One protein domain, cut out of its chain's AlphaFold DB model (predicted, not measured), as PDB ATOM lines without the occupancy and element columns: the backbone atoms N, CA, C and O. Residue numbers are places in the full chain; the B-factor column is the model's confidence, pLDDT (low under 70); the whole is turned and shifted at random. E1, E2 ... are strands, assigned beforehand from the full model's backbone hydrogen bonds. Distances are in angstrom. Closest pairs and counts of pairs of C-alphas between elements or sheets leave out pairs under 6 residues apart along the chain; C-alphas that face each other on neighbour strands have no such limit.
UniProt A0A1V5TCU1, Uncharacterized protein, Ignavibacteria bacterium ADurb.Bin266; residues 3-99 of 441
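What this domain is: This is residues 3 to 99 of the 441 residues of an uncharacterized protein of Ignavibacteria bacterium ADurb.Bin266 (UniProt A0A1V5TCU1). Little of this all-strand model is regular structure: the antiparallel sheet E2 - E1 - E3 - E6 is drawn out to one end by E3 and E6, hairpin E4 and E5 brings E5 near E1 and E2, and loops 63 to 91 reach the other end. Six strands, E1 to E6 along the chain, with no named helix, hold 34 of 97 printed residues. The whole, 48 by 30 by 24 A, is only just loose, close to compact, with radius of gyration of the C-alphas 15.3 A.

Where its parts are: E3, residues 33 to 43, is 32.9 A long. E6, 92 to 98, ends at C-alpha (132.585, 170.817, 170.759). E1, 3 to 8, begins at C-alpha (155.299, 166.883, 149.148). E2 is 15 to 17, E4 54 to 56, E5 59 to 62.

How they stand to each other: E3 and E6 are antiparallel neighbours, with N 35 and O 96 3.0 A apart. The closest C-alphas of E1 and E5, Tyr 6 and Tyr 61, are 7.6 A apart.

The domain as a whole: The printed part has no cut. Links E2 to E3 and E5 to E6 are long. Residues 27 to 31 have pLDDT under 70.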
ATOM      1  N   ILE A   3     156.104 167.507 150.222       94.31
ATOM      2  CA  ILE A   3     155.299 166.883 149.148       94.31
ATOM      3  C   ILE A   3     153.853 166.614 149.554       94.31
ATOM      4  O   ILE A   3     153.007 166.387 148.693       94.31
ATOM      5  N   GLY A   4     153.559 166.669 150.849       95.44
ATOM      6  CA  GLY A   4     152.213 166.494 151.369       95.44
ATOM      7  C   GLY A   4     152.187 166.421 152.887       95.44
ATOM      8  O   GLY A   4     153.157 166.770 153.567       95.44
ATOM      9  N   PHE A   5     151.049 165.970 153.399       95.94
ATOM     10  CA  PHE A   5     150.747 165.916 154.817       95.94
ATOM     11  C   PHE A   5     150.021 164.618 155.152       95.94
ATOM     12  O   PHE A   5     149.099 164.218 154.442       95.94
ATOM     13  N   TYR A   6     150.386 164.007 156.272       96.06
ATOM     14  CA  TYR A   6     149.545 163.022 156.940       96.06
ATOM     15  C   TYR A   6     148.690 163.724 157.985       96.06
ATOM     16  O   TYR A   6     149.222 164.507 158.770       96.06
ATOM     17  N   PHE A   7     147.394 163.428 158.039       95.25
ATOM     18  CA  PHE A   7     146.508 163.916 159.095       95.25
ATOM     19  C   PHE A   7     145.710 162.795 159.764       95.25
ATOM     20  O   PHE A   7     145.499 161.737 159.171       95.25
ATOM     21  N   SER A   8     145.267 163.026 161.002       92.75
ATOM     22  CA  SER A   8     144.478 162.073 161.795       92.75
ATOM     23  C   SER A   8     143.547 162.781 162.786       92.75
ATOM     24  O   SER A   8     143.868 163.869 163.266       92.75
ATOM     25  N   PHE A   9     142.410 162.150 163.103       89.62
ATOM     26  CA  PHE A   9     141.450 162.601 164.126       89.62
ATOM     27  C   PHE A   9     141.501 161.796 165.439       89.62
ATOM     28  O   PHE A   9     140.875 162.182 166.428       89.62
ATOM     29  N   ASP A  10     142.225 160.675 165.455       86.62
ATOM     30  CA  ASP A  10     142.326 159.754 166.596       86.62
ATOM     31  C   ASP A  10     143.782 159.419 166.978       86.62
ATOM     32  O   ASP A  10     144.026 158.797 168.012       86.62
ATOM     33  N   GLY A  11     144.757 159.852 166.172       88.62
ATOM     34  CA  GLY A  11     146.182 159.559 166.339       88.62
ATOM     35  C   GLY A  11     146.584 158.134 165.956       88.62
ATOM     36  O   GLY A  11     147.759 157.790 166.080       88.62
ATOM     37  N   VAL A  12     145.638 157.321 165.482       88.38
ATOM     38  CA  VAL A  12     145.833 155.911 165.119       88.38
ATOM     39  C   VAL A  12     145.692 155.730 163.613       88.38
ATOM     40  O   VAL A  12     146.565 155.141 162.983       88.38
ATOM     41  N   ASN A  13     144.620 156.259 163.031       90.88
ATOM     42  CA  ASN A  13     144.330 156.175 161.609       90.88
ATOM     43  C   ASN A  13     144.797 157.457 160.919       90.88
ATOM     44  O   ASN A  13     144.275 158.543 161.185       90.88
ATOM     45  N   TRP A  14     145.783 157.331 160.033       94.25
ATOM     46  CA  TRP A  14     146.387 158.452 159.318       94.25
ATOM     47  C   TRP A  14     146.020 158.421 157.838       94.25
ATOM     48  O   TRP A  14     145.946 157.364 157.222       94.25
ATOM     49  N   THR A  15     145.766 159.595 157.267       94.12
ATOM     50  CA  THR A  15     145.423 159.773 155.851       94.12
ATOM     51  C   THR A  15     146.381 160.768 155.214       94.12
ATOM     52  O   THR A  15     146.626 161.833 155.781       94.12
ATOM     53  N   PHE A  16     146.915 160.434 154.041       94.75
ATOM     54  CA  PHE A  16     147.781 161.328 153.278       94.75
ATOM     55  C   PHE A  16     146.976 162.273 152.379       94.75
ATOM     56  O   PHE A  16     145.965 161.892 151.789       94.75
ATOM     57  N   THR A  17     147.460 163.502 152.220       94.12
ATOM     58  CA  THR A  17     146.953 164.470 151.245       94.12
ATOM     59  C   THR A  17     148.073 165.372 150.734       94.12
ATOM     60  O   THR A  17     148.982 165.746 151.474       94.12
ATOM     61  N   THR A  18     147.990 165.776 149.468       94.12
ATOM     62  CA  THR A  18     148.849 166.824 148.889       94.12
ATOM     63  C   THR A  18     148.242 168.222 149.028       94.12
ATOM     64  O   THR A  18     148.909 169.219 148.753       94.12
ATOM     65  N   LYS A  19     146.972 168.317 149.445       93.94
ATOM     66  CA  LYS A  19     146.281 169.593 149.650       93.94
ATOM     67  C   LYS A  19     146.736 170.246 150.951       93.94
ATOM     68  O   LYS A  19     146.972 169.565 151.945       93.94
ATOM     69  N   ASN A  20     146.816 171.571 150.943       88.81
ATOM     70  CA  ASN A  20     147.121 172.387 152.119       88.81
ATOM     71  C   ASN A  20     145.858 172.884 152.848       88.81
ATOM     72  O   ASN A  20     145.972 173.509 153.901       88.81
ATOM     73  N   ASP A  21     144.675 172.600 152.307       88.19
ATOM     74  CA  ASP A  21     143.371 172.926 152.866       88.19
ATOM     75  C   ASP A  21     142.370 171.767 152.702       88.19
ATOM     76  O   ASP A  21     142.491 170.902 151.829       88.19
ATOM     77  N   SER A  22     141.380 171.719 153.596       86.75
ATOM     78  CA  SER A  22     140.285 170.748 153.559       86.75
ATOM     79  C   SER A  22     139.098 171.244 154.390       86.75
ATOM     80  O   SER A  22     139.233 172.145 155.218       86.75
ATOM     81  N   SER A  23     137.926 170.648 154.177       85.75
ATOM     82  CA  SER A  23     136.729 170.843 155.001       85.75
ATOM     83  C   SER A  23     136.307 169.506 155.597       85.75
ATOM     84  O   SER A  23     136.274 168.498 154.893       85.75
ATOM     85  N   PHE A  24     135.985 169.502 156.889       83.38
ATOM     86  CA  PHE A  24     135.577 168.312 157.632       83.38
ATOM     87  C   PHE A  24     134.262 168.590 158.358       83.38
ATOM     88  O   PHE A  24     134.076 169.678 158.902       83.38
ATOM     89  N   GLU A  25     133.368 167.607 158.386       77.38
ATOM     90  CA  GLU A  25     132.148 167.653 159.192       77.38
ATOM     91  C   GLU A  25     132.414 166.947 160.527       77.38
ATOM     92  O   GLU A  25     132.772 165.768 160.555       77.38
ATOM     93  N   LEU A  26     132.253 167.668 161.636       76.19
ATOM     94  CA  LEU A  26     132.330 167.106 162.982       76.19
ATOM     95  C   LEU A  26     130.906 166.956 163.510       76.19
ATOM     96  O   LEU A  26     130.242 167.951 163.786       76.19
ATOM     97  N   LYS A  27     130.427 165.716 163.628       68.62
ATOM     98  CA  LYS A  27     129.075 165.447 164.124       68.62
ATOM     99  C   LYS A  27     129.044 165.507 165.643       68.62
ATOM    100  O   LYS A  27     129.838 164.837 166.304       68.62
ATOM    101  N   ILE A  28     128.111 166.287 166.178       65.69
ATOM    102  CA  ILE A  28     127.847 166.353 167.614       65.69
ATOM    103  C   ILE A  28     127.047 165.105 168.000       65.69
ATOM    104  O   ILE A  28     126.043 164.772 167.371       65.69
ATOM    105  N   GLY A  29     127.553 164.359 168.981       61.81
ATOM    106  CA  GLY A  29     126.855 163.223 169.583       61.81
ATOM    107  C   GLY A  29     126.094 163.630 170.846       61.81
ATOM    108  O   GLY A  29     126.049 164.794 171.213       61.81
ATOM    109  N   ALA A  30     125.561 162.653 171.578       60.88
ATOM    110  CA  ALA A  30     124.829 162.869 172.834       60.88
ATOM    111  C   ALA A  30     125.682 163.408 174.010       60.88
ATOM    112  O   ALA A  30     125.207 163.436 175.139       60.88
ATOM    113  N   VAL A  31     126.950 163.770 173.800       67.00
ATOM    114  CA  VAL A  31     127.850 164.282 174.844       67.00
ATOM    115  C   VAL A  31     128.864 165.261 174.256       67.00
ATOM    116  O   VAL A  31     129.245 165.144 173.086       67.00
ATOM    117  N   ASP A  32     129.357 166.172 175.100       73.06
ATOM    118  CA  ASP A  32     130.517 167.013 174.799       73.06
ATOM    119  C   ASP A  32     131.646 166.155 174.219       73.06
ATOM    120  O   ASP A  32     132.111 165.192 174.838       73.06
ATOM    121  N   THR A  33     132.086 166.503 173.013       75.50
ATOM    122  CA  THR A  33     133.063 165.713 172.267       75.50
ATOM    123  C   THR A  33     134.298 166.556 172.003       75.50
ATOM    124  O   THR A  33     134.223 167.703 171.569       75.50
ATOM    125  N   THR A  34     135.469 165.987 172.282       80.62
ATOM    126  CA  THR A  34     136.751 166.621 171.967       80.62
ATOM    127  C   THR A  34     137.374 165.909 170.781       80.62
ATOM    128  O   THR A  34     137.782 164.756 170.903       80.62
ATOM    129  N   PHE A  35     137.483 166.605 169.652       83.38
ATOM    130  CA  PHE A  35     138.212 166.105 168.490       83.38
ATOM    131  C   PHE A  35     139.667 166.559 168.562       83.38
ATOM    132  O   PHE A  35     139.962 167.714 168.887       83.38
ATOM    133  N   ILE A  36     140.589 165.646 168.272       88.00
ATOM    134  CA  ILE A  36     142.019 165.940 168.217       88.00
ATOM    135  C   ILE A  36     142.446 165.819 166.764       88.00
ATOM    136  O   ILE A  36     142.508 164.718 166.242       88.00
ATOM    137  N   PHE A  37     142.759 166.941 166.125       92.19
ATOM    138  CA  PHE A  37     143.283 166.945 164.766       92.19
ATOM    139  C   PHE A  37     144.808 167.039 164.802       92.19
ATOM    140  O   PHE A  37     145.366 167.943 165.432       92.19
ATOM    141  N   LEU A  38     145.470 166.087 164.154       94.50
ATOM    142  CA  LEU A  38     146.922 165.974 164.065       94.50
ATOM    143  C   LEU A  38     147.345 166.090 162.607       94.50
ATOM    144  O   LEU A  38     146.686 165.504 161.752       94.50
ATOM    145  N   VAL A  39     148.442 166.798 162.328       95.50
ATOM    146  CA  VAL A  39     149.028 166.902 160.983       95.50
ATOM    147  C   VAL A  39     150.550 166.822 161.046       95.50
ATOM    148  O   VAL A  39     151.169 167.583 161.785       95.50
ATOM    149  N   SER A  40     151.154 165.961 160.231       95.56
ATOM    150  CA  SER A  40     152.604 165.893 160.017       95.56
ATOM    151  C   SER A  40     152.935 166.203 158.562       95.56
ATOM    152  O   SER A  40     152.355 165.611 157.652       95.56
ATOM    153  N   ALA A  41     153.884 167.111 158.334       95.88
ATOM    154  CA  ALA A  41     154.425 167.362 157.001       95.88
ATOM    155  C   ALA A  41     155.367 166.231 156.569       95.88
ATOM    156  O   ALA A  41     156.036 165.618 157.402       95.88
ATOM    157  N   VAL A  42     155.421 165.991 155.261       95.56
ATOM    158  CA  VAL A  42     156.239 164.947 154.637       95.56
ATOM    159  C   VAL A  42     157.167 165.574 153.610       95.56
ATOM    160  O   VAL A  42     156.716 166.378 152.788       95.56
ATOM    161  N   ASP A  43     158.447 165.209 153.629       94.50
ATOM    162  CA  ASP A  43     159.406 165.645 152.617       94.50
ATOM    163  C   ASP A  43     159.539 164.678 151.422       94.50
ATOM    164  O   ASP A  43     159.000 163.577 151.411       94.50
ATOM    165  N   ASN A  44     160.243 165.126 150.382       91.94
ATOM    166  CA  ASN A  44     160.488 164.373 149.151       91.94
ATOM    167  C   ASN A  44     161.724 163.461 149.196       91.94
ATOM    168  O   ASN A  44     162.262 163.141 148.138       91.94
ATOM    169  N   SER A  45     162.229 163.124 150.383       93.19
ATOM    170  CA  SER A  45     163.479 162.373 150.558       93.19
ATOM    171  C   SER A  45     163.223 160.871 150.741       93.19
ATOM    172  O   SER A  45     163.830 160.249 151.615       93.19
ATOM    173  N   GLY A  46     162.280 160.312 149.977       90.75
ATOM    174  CA  GLY A  46     161.934 158.892 150.015       90.75
ATOM    175  C   GLY A  46     163.060 157.979 149.512       90.75
ATOM    176  O   GLY A  46     164.156 158.435 149.166       90.75
ATOM    177  N   ASN A  47     162.833 156.668 149.558       93.00
ATOM    178  CA  ASN A  47     163.872 155.659 149.311       93.00
ATOM    179  C   ASN A  47     163.830 155.069 147.886       93.00
ATOM    180  O   ASN A  47     164.562 154.114 147.600       93.00
ATOM    181  N   GLU A  48     162.993 155.639 147.012       92.50
ATOM    182  CA  GLU A  48     162.722 155.190 145.645       92.50
ATOM    183  C   GLU A  48     162.162 153.754 145.560       92.50
ATOM    184  O   GLU A  48     162.295 153.080 144.532       92.50
ATOM    185  N   LYS A  49     161.531 153.255 146.631       92.38
ATOM    186  CA  LYS A  49     160.844 151.957 146.676       92.38
ATOM    187  C   LYS A  49     159.521 152.083 147.413       92.38
ATOM    188  O   LYS A  49     159.435 152.764 148.418       92.38
ATOM    189  N   TYR A  50     158.523 151.353 146.929       93.38
ATOM    190  CA  TYR A  50     157.229 151.323 147.590       93.38
ATOM    191  C   TYR A  50     157.321 150.680 148.981       93.38
ATOM    192  O   TYR A  50     157.715 149.514 149.103       93.38
ATOM    193  N   ASP A  51     156.883 151.411 150.001       93.50
ATOM    194  CA  ASP A  51     156.763 150.922 151.371       93.50
ATOM    195  C   ASP A  51     155.304 150.557 151.699       93.50
ATOM    196  O   ASP A  51     154.427 151.406 151.871       93.50
ATOM    197  N   SER A  52     155.032 149.258 151.877       91.88
ATOM    198  CA  SER A  52     153.696 148.765 152.259       91.88
ATOM    199  C   SER A  52     153.291 149.138 153.689       91.88
ATOM    200  O   SER A  52     152.155 148.900 154.098       91.88
ATOM    201  N   GLN A  53     154.234 149.656 154.477       92.62
ATOM    202  CA  GLN A  53     153.998 150.153 155.821       92.62
ATOM    203  C   GLN A  53     155.086 151.155 156.213       92.62
ATOM    204  O   GLN A  53     156.247 150.792 156.394       92.62
ATOM    205  N   ILE A  54     154.683 152.397 156.443       93.62
ATOM    206  CA  ILE A  54     155.537 153.466 156.936       93.62
ATOM    207  C   ILE A  54     155.406 153.530 158.453       93.62
ATOM    208  O   ILE A  54     154.373 153.924 159.003       93.62
ATOM    209  N   PHE A  55     156.478 153.154 159.142       93.69
ATOM    210  CA  PHE A  55     156.583 153.278 160.589       93.69
ATOM    211  C   PHE A  55     157.720 154.235 160.943       93.69
ATOM    212  O   PHE A  55     158.894 153.867 160.910       93.69
ATOM    213  N   GLN A  56     157.369 155.472 161.284       93.12
ATOM    214  CA  GLN A  56     158.316 156.513 161.686       93.12
ATOM    215  C   GLN A  56     157.849 157.129 163.005       93.12
ATOM    216  O   GLN A  56     156.653 157.260 163.249       93.12
ATOM    217  N   ASN A  57     158.784 157.511 163.878       90.06
ATOM    218  CA  ASN A  57     158.480 158.238 165.123       90.06
ATOM    219  C   ASN A  57     157.490 157.513 166.063       90.06
ATOM    220  O   ASN A  57     156.710 158.151 166.764       90.06
ATOM    221  N   ASN A  58     157.532 156.175 166.087       89.94
ATOM    222  CA  ASN A  58     156.586 155.301 166.800       89.94
ATOM    223  C   ASN A  58     155.119 155.417 166.340       89.94
ATOM    224  O   ASN A  58     154.217 154.992 167.062       89.94
ATOM    225  N   ILE A  59     154.878 155.961 165.149       91.44
ATOM    226  CA  ILE A  59     153.559 156.080 164.532       91.44
ATOM    227  C   ILE A  59     153.540 155.207 163.276       91.44
ATOM    228  O   ILE A  59     154.472 155.219 162.472       91.44
ATOM    229  N   ASN A  60     152.466 154.435 163.120       93.69
ATOM    230  CA  ASN A  60     152.190 153.711 161.887       93.69
ATOM    231  C   ASN A  60     151.316 154.588 160.986       93.69
ATOM    232  O   ASN A  60     150.148 154.807 161.298       93.69
ATOM    233  N   TYR A  61     151.882 155.074 159.886       94.06
ATOM    234  CA  TYR A  61     151.171 155.903 158.912       94.06
ATOM    235  C   TYR A  61     150.473 155.076 157.821       94.06
ATOM    236  O   TYR A  61     149.773 155.642 156.984       94.06
ATOM    237  N   GLY A  62     150.616 153.745 157.853       92.69
ATOM    238  CA  GLY A  62     150.087 152.853 156.825       92.69
ATOM    239  C   GLY A  62     150.988 152.787 155.585       92.69
ATOM    240  O   GLY A  62     152.148 153.187 155.666       92.69
ATOM    241  N   PRO A  63     150.507 152.225 154.466       93.62
ATOM    242  CA  PRO A  63     151.266 152.167 153.220       93.62
ATOM    243  C   PRO A  63     151.498 153.555 152.614       93.62
ATOM    244  O   PRO A  63     150.766 154.511 152.897       93.62
ATOM    245  N   GLU A  64     152.484 153.649 151.726       94.56
ATOM    246  CA  GLU A  64     152.622 154.811 150.855       94.56
ATOM    247  C   GLU A  64     151.367 155.023 149.994       94.56
ATOM    248  O   GLU A  64     150.730 154.056 149.573       94.56
ATOM    249  N   PRO A  65     150.978 156.276 149.707       94.31
ATOM    250  CA  PRO A  65     149.853 156.554 148.824       94.31
ATOM    251  C   PRO A  65     150.172 156.092 147.402       94.31
ATOM    252  O   PRO A  65     151.186 156.495 146.835       94.31
ATOM    253  N   PHE A  66     149.282 155.314 146.790       94.25
ATOM    254  CA  PHE A  66     149.452 154.839 145.419       94.25
ATOM    255  C   PHE A  66     148.176 154.949 144.585       94.25
ATOM    256  O   PHE A  66     147.070 155.108 145.108       94.25
ATOM    257  N   ILE A  67     148.346 154.901 143.263       93.62
ATOM    258  CA  ILE A  67     147.257 154.832 142.291       93.62
ATOM    259  C   ILE A  67     146.964 153.360 142.014       93.62
ATOM    260  O   ILE A  67     147.617 152.749 141.172       93.62
ATOM    261  N   ASP A  68     145.947 152.838 142.691       91.50
ATOM    262  CA  ASP A  68     145.407 151.500 142.454       91.50
ATOM    263  C   ASP A  68     144.668 151.460 141.103       91.50
ATOM    264  O   ASP A  68     143.516 151.892 140.974       91.50
ATOM    265  N   LYS A  69     145.354 151.000 140.052       92.75
ATOM    266  CA  LYS A  69     144.830 150.967 138.678       92.75
ATOM    267  C   LYS A  69     143.854 149.811 138.473       92.75
ATOM    268  O   LYS A  69     143.065 149.861 137.526       92.75
ATOM    269  N   ASN A  70     143.913 148.773 139.307       92.31
ATOM    270  CA  ASN A  70     143.128 147.550 139.137       92.31
ATOM    271  C   ASN A  70     142.040 147.338 140.213       92.31
ATOM    272  O   ASN A  70     141.181 146.472 140.034       92.31
ATOM    273  N   GLY A  71     142.021 148.163 141.260       92.38
ATOM    274  CA  GLY A  71     141.010 148.196 142.313       92.38
ATOM    275  C   GLY A  71     141.153 147.102 143.374       92.38
ATOM    276  O   GLY A  71     140.150 146.754 144.003       92.38
ATOM    277  N   ASN A  72     142.334 146.498 143.540       92.44
ATOM    278  CA  ASN A  72     142.548 145.398 144.487       92.44
ATOM    279  C   ASN A  72     142.956 145.857 145.905       92.44
ATOM    280  O   ASN A  72     143.010 145.026 146.816       92.44
ATOM    281  N   GLY A  73     143.213 147.152 146.107       89.38
ATOM    282  CA  GLY A  73     143.621 147.740 147.383       89.38
ATOM    283  C   GLY A  73     145.066 147.449 147.807       89.38
ATOM    284  O   GLY A  73     145.396 147.656 148.975       89.38
ATOM    285  N   ILE A  74     145.922 146.965 146.906       89.81
ATOM    286  CA  ILE A  74     147.338 146.656 147.145       89.81
ATOM    287  C   ILE A  74     148.158 147.260 146.002       89.81
ATOM    288  O   ILE A  74     147.763 147.174 144.851       89.81
ATOM    289  N   TRP A  75     149.316 147.843 146.302       93.69
ATOM    290  CA  TRP A  75     150.199 148.328 145.245       93.69
ATOM    291  C   TRP A  75     150.783 147.170 144.432       93.69
ATOM    292  O   TRP A  75     151.403 146.258 144.992       93.69
ATOM    293  N   ASP A  76     150.639 147.249 143.112       92.88
ATOM    294  CA  ASP A  76     151.230 146.319 142.157       92.88
ATOM    295  C   ASP A  76     152.395 146.943 141.374       92.88
ATOM    296  O   ASP A  76     152.456 148.143 141.097       92.88
ATOM    297  N   ALA A  77     153.335 146.099 140.940       90.56
ATOM    298  CA  ALA A  77     154.475 146.546 140.148       90.56
ATOM    299  C   ALA A  77     154.018 147.243 138.847       90.56
ATOM    300  O   ALA A  77     153.412 146.623 137.972       90.56
ATOM    301  N   GLY A  78     154.369 148.526 138.699       88.38
ATOM    302  CA  GLY A  78     153.966 149.381 137.572       88.38
ATOM    303  C   GLY A  78     152.869 150.399 137.910       88.38
ATOM    304  O   GLY A  78     152.499 151.220 137.060       88.38
ATOM    305  N   GLU A  79     152.355 150.373 139.136       94.81
ATOM    306  CA  GLU A  79     151.501 151.425 139.672       94.81
ATOM    307  C   GLU A  79     152.322 152.592 140.208       94.81
ATOM    308  O   GLU A  79     153.413 152.429 140.759       94.81
ATOM    309  N   ASP A  80     151.784 153.792 140.021       93.75
ATOM    310  CA  ASP A  80     152.424 155.017 140.476       93.75
ATOM    311  C   ASP A  80     152.168 155.175 141.978       93.75
ATOM    312  O   ASP A  80     151.043 154.975 142.440       93.75
ATOM    313  N   TYR A  81     153.190 155.558 142.734       94.44
ATOM    314  CA  TYR A  81     153.082 155.835 144.164       94.44
ATOM    315  C   TYR A  81     153.810 157.131 144.520       94.44
ATOM    316  O   TYR A  81     154.602 157.662 143.739       94.44
ATOM    317  N   ILE A  82     153.483 157.670 145.688       93.81
ATOM    318  CA  ILE A  82     154.155 158.827 146.267       93.81
ATOM    319  C   ILE A  82     155.217 158.294 147.220       93.81
ATOM    320  O   ILE A  82     154.869 157.720 148.244       93.81
ATOM    321  N   ASP A  83     156.484 158.506 146.869       93.88
ATOM    322  CA  ASP A  83     157.645 158.129 147.681       93.88
ATOM    323  C   ASP A  83     157.759 159.077 148.890       93.88
ATOM    324  O   ASP A  83     158.087 160.264 148.759       93.88
ATOM    325  N   ILE A  84     157.382 158.569 150.058       95.12
ATOM    326  CA  ILE A  84     157.263 159.286 151.324       95.12
ATOM    327  C   ILE A  84     158.634 159.329 151.993       95.12
ATOM    328  O   ILE A  84     159.194 158.317 152.408       95.12
ATOM    329  N   GLY A  85     159.169 160.537 152.154       94.25
ATOM    330  CA  GLY A  85     160.418 160.744 152.874       94.25
ATOM    331  C   GLY A  85     160.248 160.837 154.392       94.25
ATOM    332  O   GLY A  85     159.499 160.095 155.034       94.25
ATOM    333  N   VAL A  86     160.984 161.763 154.997       94.94
ATOM    334  CA  VAL A  86     160.949 162.002 156.441       94.94
ATOM    335  C   VAL A  86     159.634 162.679 156.815       94.94
ATOM    336  O   VAL A  86     159.266 163.720 156.260       94.94
ATOM    337  N   ILE A  87     158.946 162.097 157.796       95.81
ATOM    338  CA  ILE A  87     157.715 162.639 158.369       95.81
ATOM    339  C   ILE A  87     158.051 163.431 159.632       95.81
ATOM    340  O   ILE A  87     158.832 162.973 160.472       95.81
ATOM    341  N   ASP A  88     157.433 164.604 159.787       94.06
ATOM    342  CA  ASP A  88     157.571 165.430 160.987       94.06
ATOM    343  C   ASP A  88     157.278 164.609 162.269       94.06
ATOM    344  O   ASP A  88     156.144 164.138 162.445       94.06
ATOM    345  N   PRO A  89     158.273 164.437 163.170       91.62
ATOM    346  CA  PRO A  89     158.136 163.663 164.402       91.62
ATOM    347  C   PRO A  89     157.224 164.302 165.446       91.62
ATOM    348  O   PRO A  89     156.872 163.638 166.422       91.62
ATOM    349  N   GLN A  90     156.858 165.574 165.283       92.56
ATOM    350  CA  GLN A  90     155.980 166.293 166.198       92.56
ATOM    351  C   GLN A  90     154.753 166.804 165.442       92.56
ATOM    352  O   GLN A  90     154.700 167.987 165.107       92.56
ATOM    353  N   PRO A  91     153.746 165.939 165.201       93.81
ATOM    354  CA  PRO A  91     152.538 166.361 164.514       93.81
ATOM    355  C   PRO A  91     151.948 167.620 165.155       93.81
ATOM    356  O   PRO A  91     151.719 167.672 166.371       93.81
ATOM    357  N   ALA A  92     151.666 168.626 164.332       94.50
ATOM    358  CA  ALA A  92     150.934 169.803 164.757       94.50
ATOM    359  C   ALA A  92     149.553 169.363 165.254       94.50
ATOM    360  O   ALA A  92     148.845 168.620 164.574       94.50
ATOM    361  N   LYS A  93     149.180 169.807 166.456       93.75
ATOM    362  CA  LYS A  93     147.966 169.371 167.144       93.75
ATOM    363  C   LYS A  93     147.017 170.539 167.357       93.75
ATOM    364  O   LYS A  93     147.388 171.530 167.984       93.75
ATOM    365  N   ILE A  94     145.769 170.368 166.937       91.12
ATOM    366  CA  ILE A  94     144.653 171.233 167.318       91.12
ATOM    367  C   ILE A  94     143.652 170.399 168.116       91.12
ATOM    368  O   ILE A  94     143.300 169.282 167.739       91.12
ATOM    369  N   VAL A  95     143.207 170.943 169.247       87.38
ATOM    370  CA  VAL A  95     142.144 170.359 170.069       87.38
ATOM    371  C   VAL A  95     140.883 171.181 169.848       87.38
ATOM    372  O   VAL A  95     140.886 172.384 170.101       87.38
ATOM    373  N   LEU A  96     139.823 170.533 169.373       84.19
ATOM    374  CA  LEU A  96     138.535 171.149 169.069       84.19
ATOM    375  C   LEU A  96     137.491 170.645 170.076       84.19
ATOM    376  O   LEU A  96     136.931 169.562 169.879       84.19
ATOM    377  N   PRO A  97     137.249 171.376 171.181       77.81
ATOM    378  CA  PRO A  97     136.164 171.055 172.093       77.81
ATOM    379  C   PRO A  97     134.836 171.495 171.471       77.81
ATOM    380  O   PRO A  97     134.614 172.689 171.270       77.81
ATOM    381  N   ILE A  98     133.952 170.542 171.192       76.38
ATOM    382  CA  ILE A  98     132.585 170.817 170.759       76.38
ATOM    383  C   ILE A  98     131.664 170.547 171.947       76.38
ATOM    384  O   ILE A  98     131.624 169.429 172.467       76.38
ATOM    385  N   LYS A  99     130.989 171.599 172.415       76.81
ATOM    386  CA  LYS A  99     130.062 171.537 173.548       76.81
ATOM    387  C   LYS A  99     128.634 171.528 173.051       76.81
ATOM    388  O   LYS A  99     128.318 172.321 172.169       76.81
TER     389      LYS A  99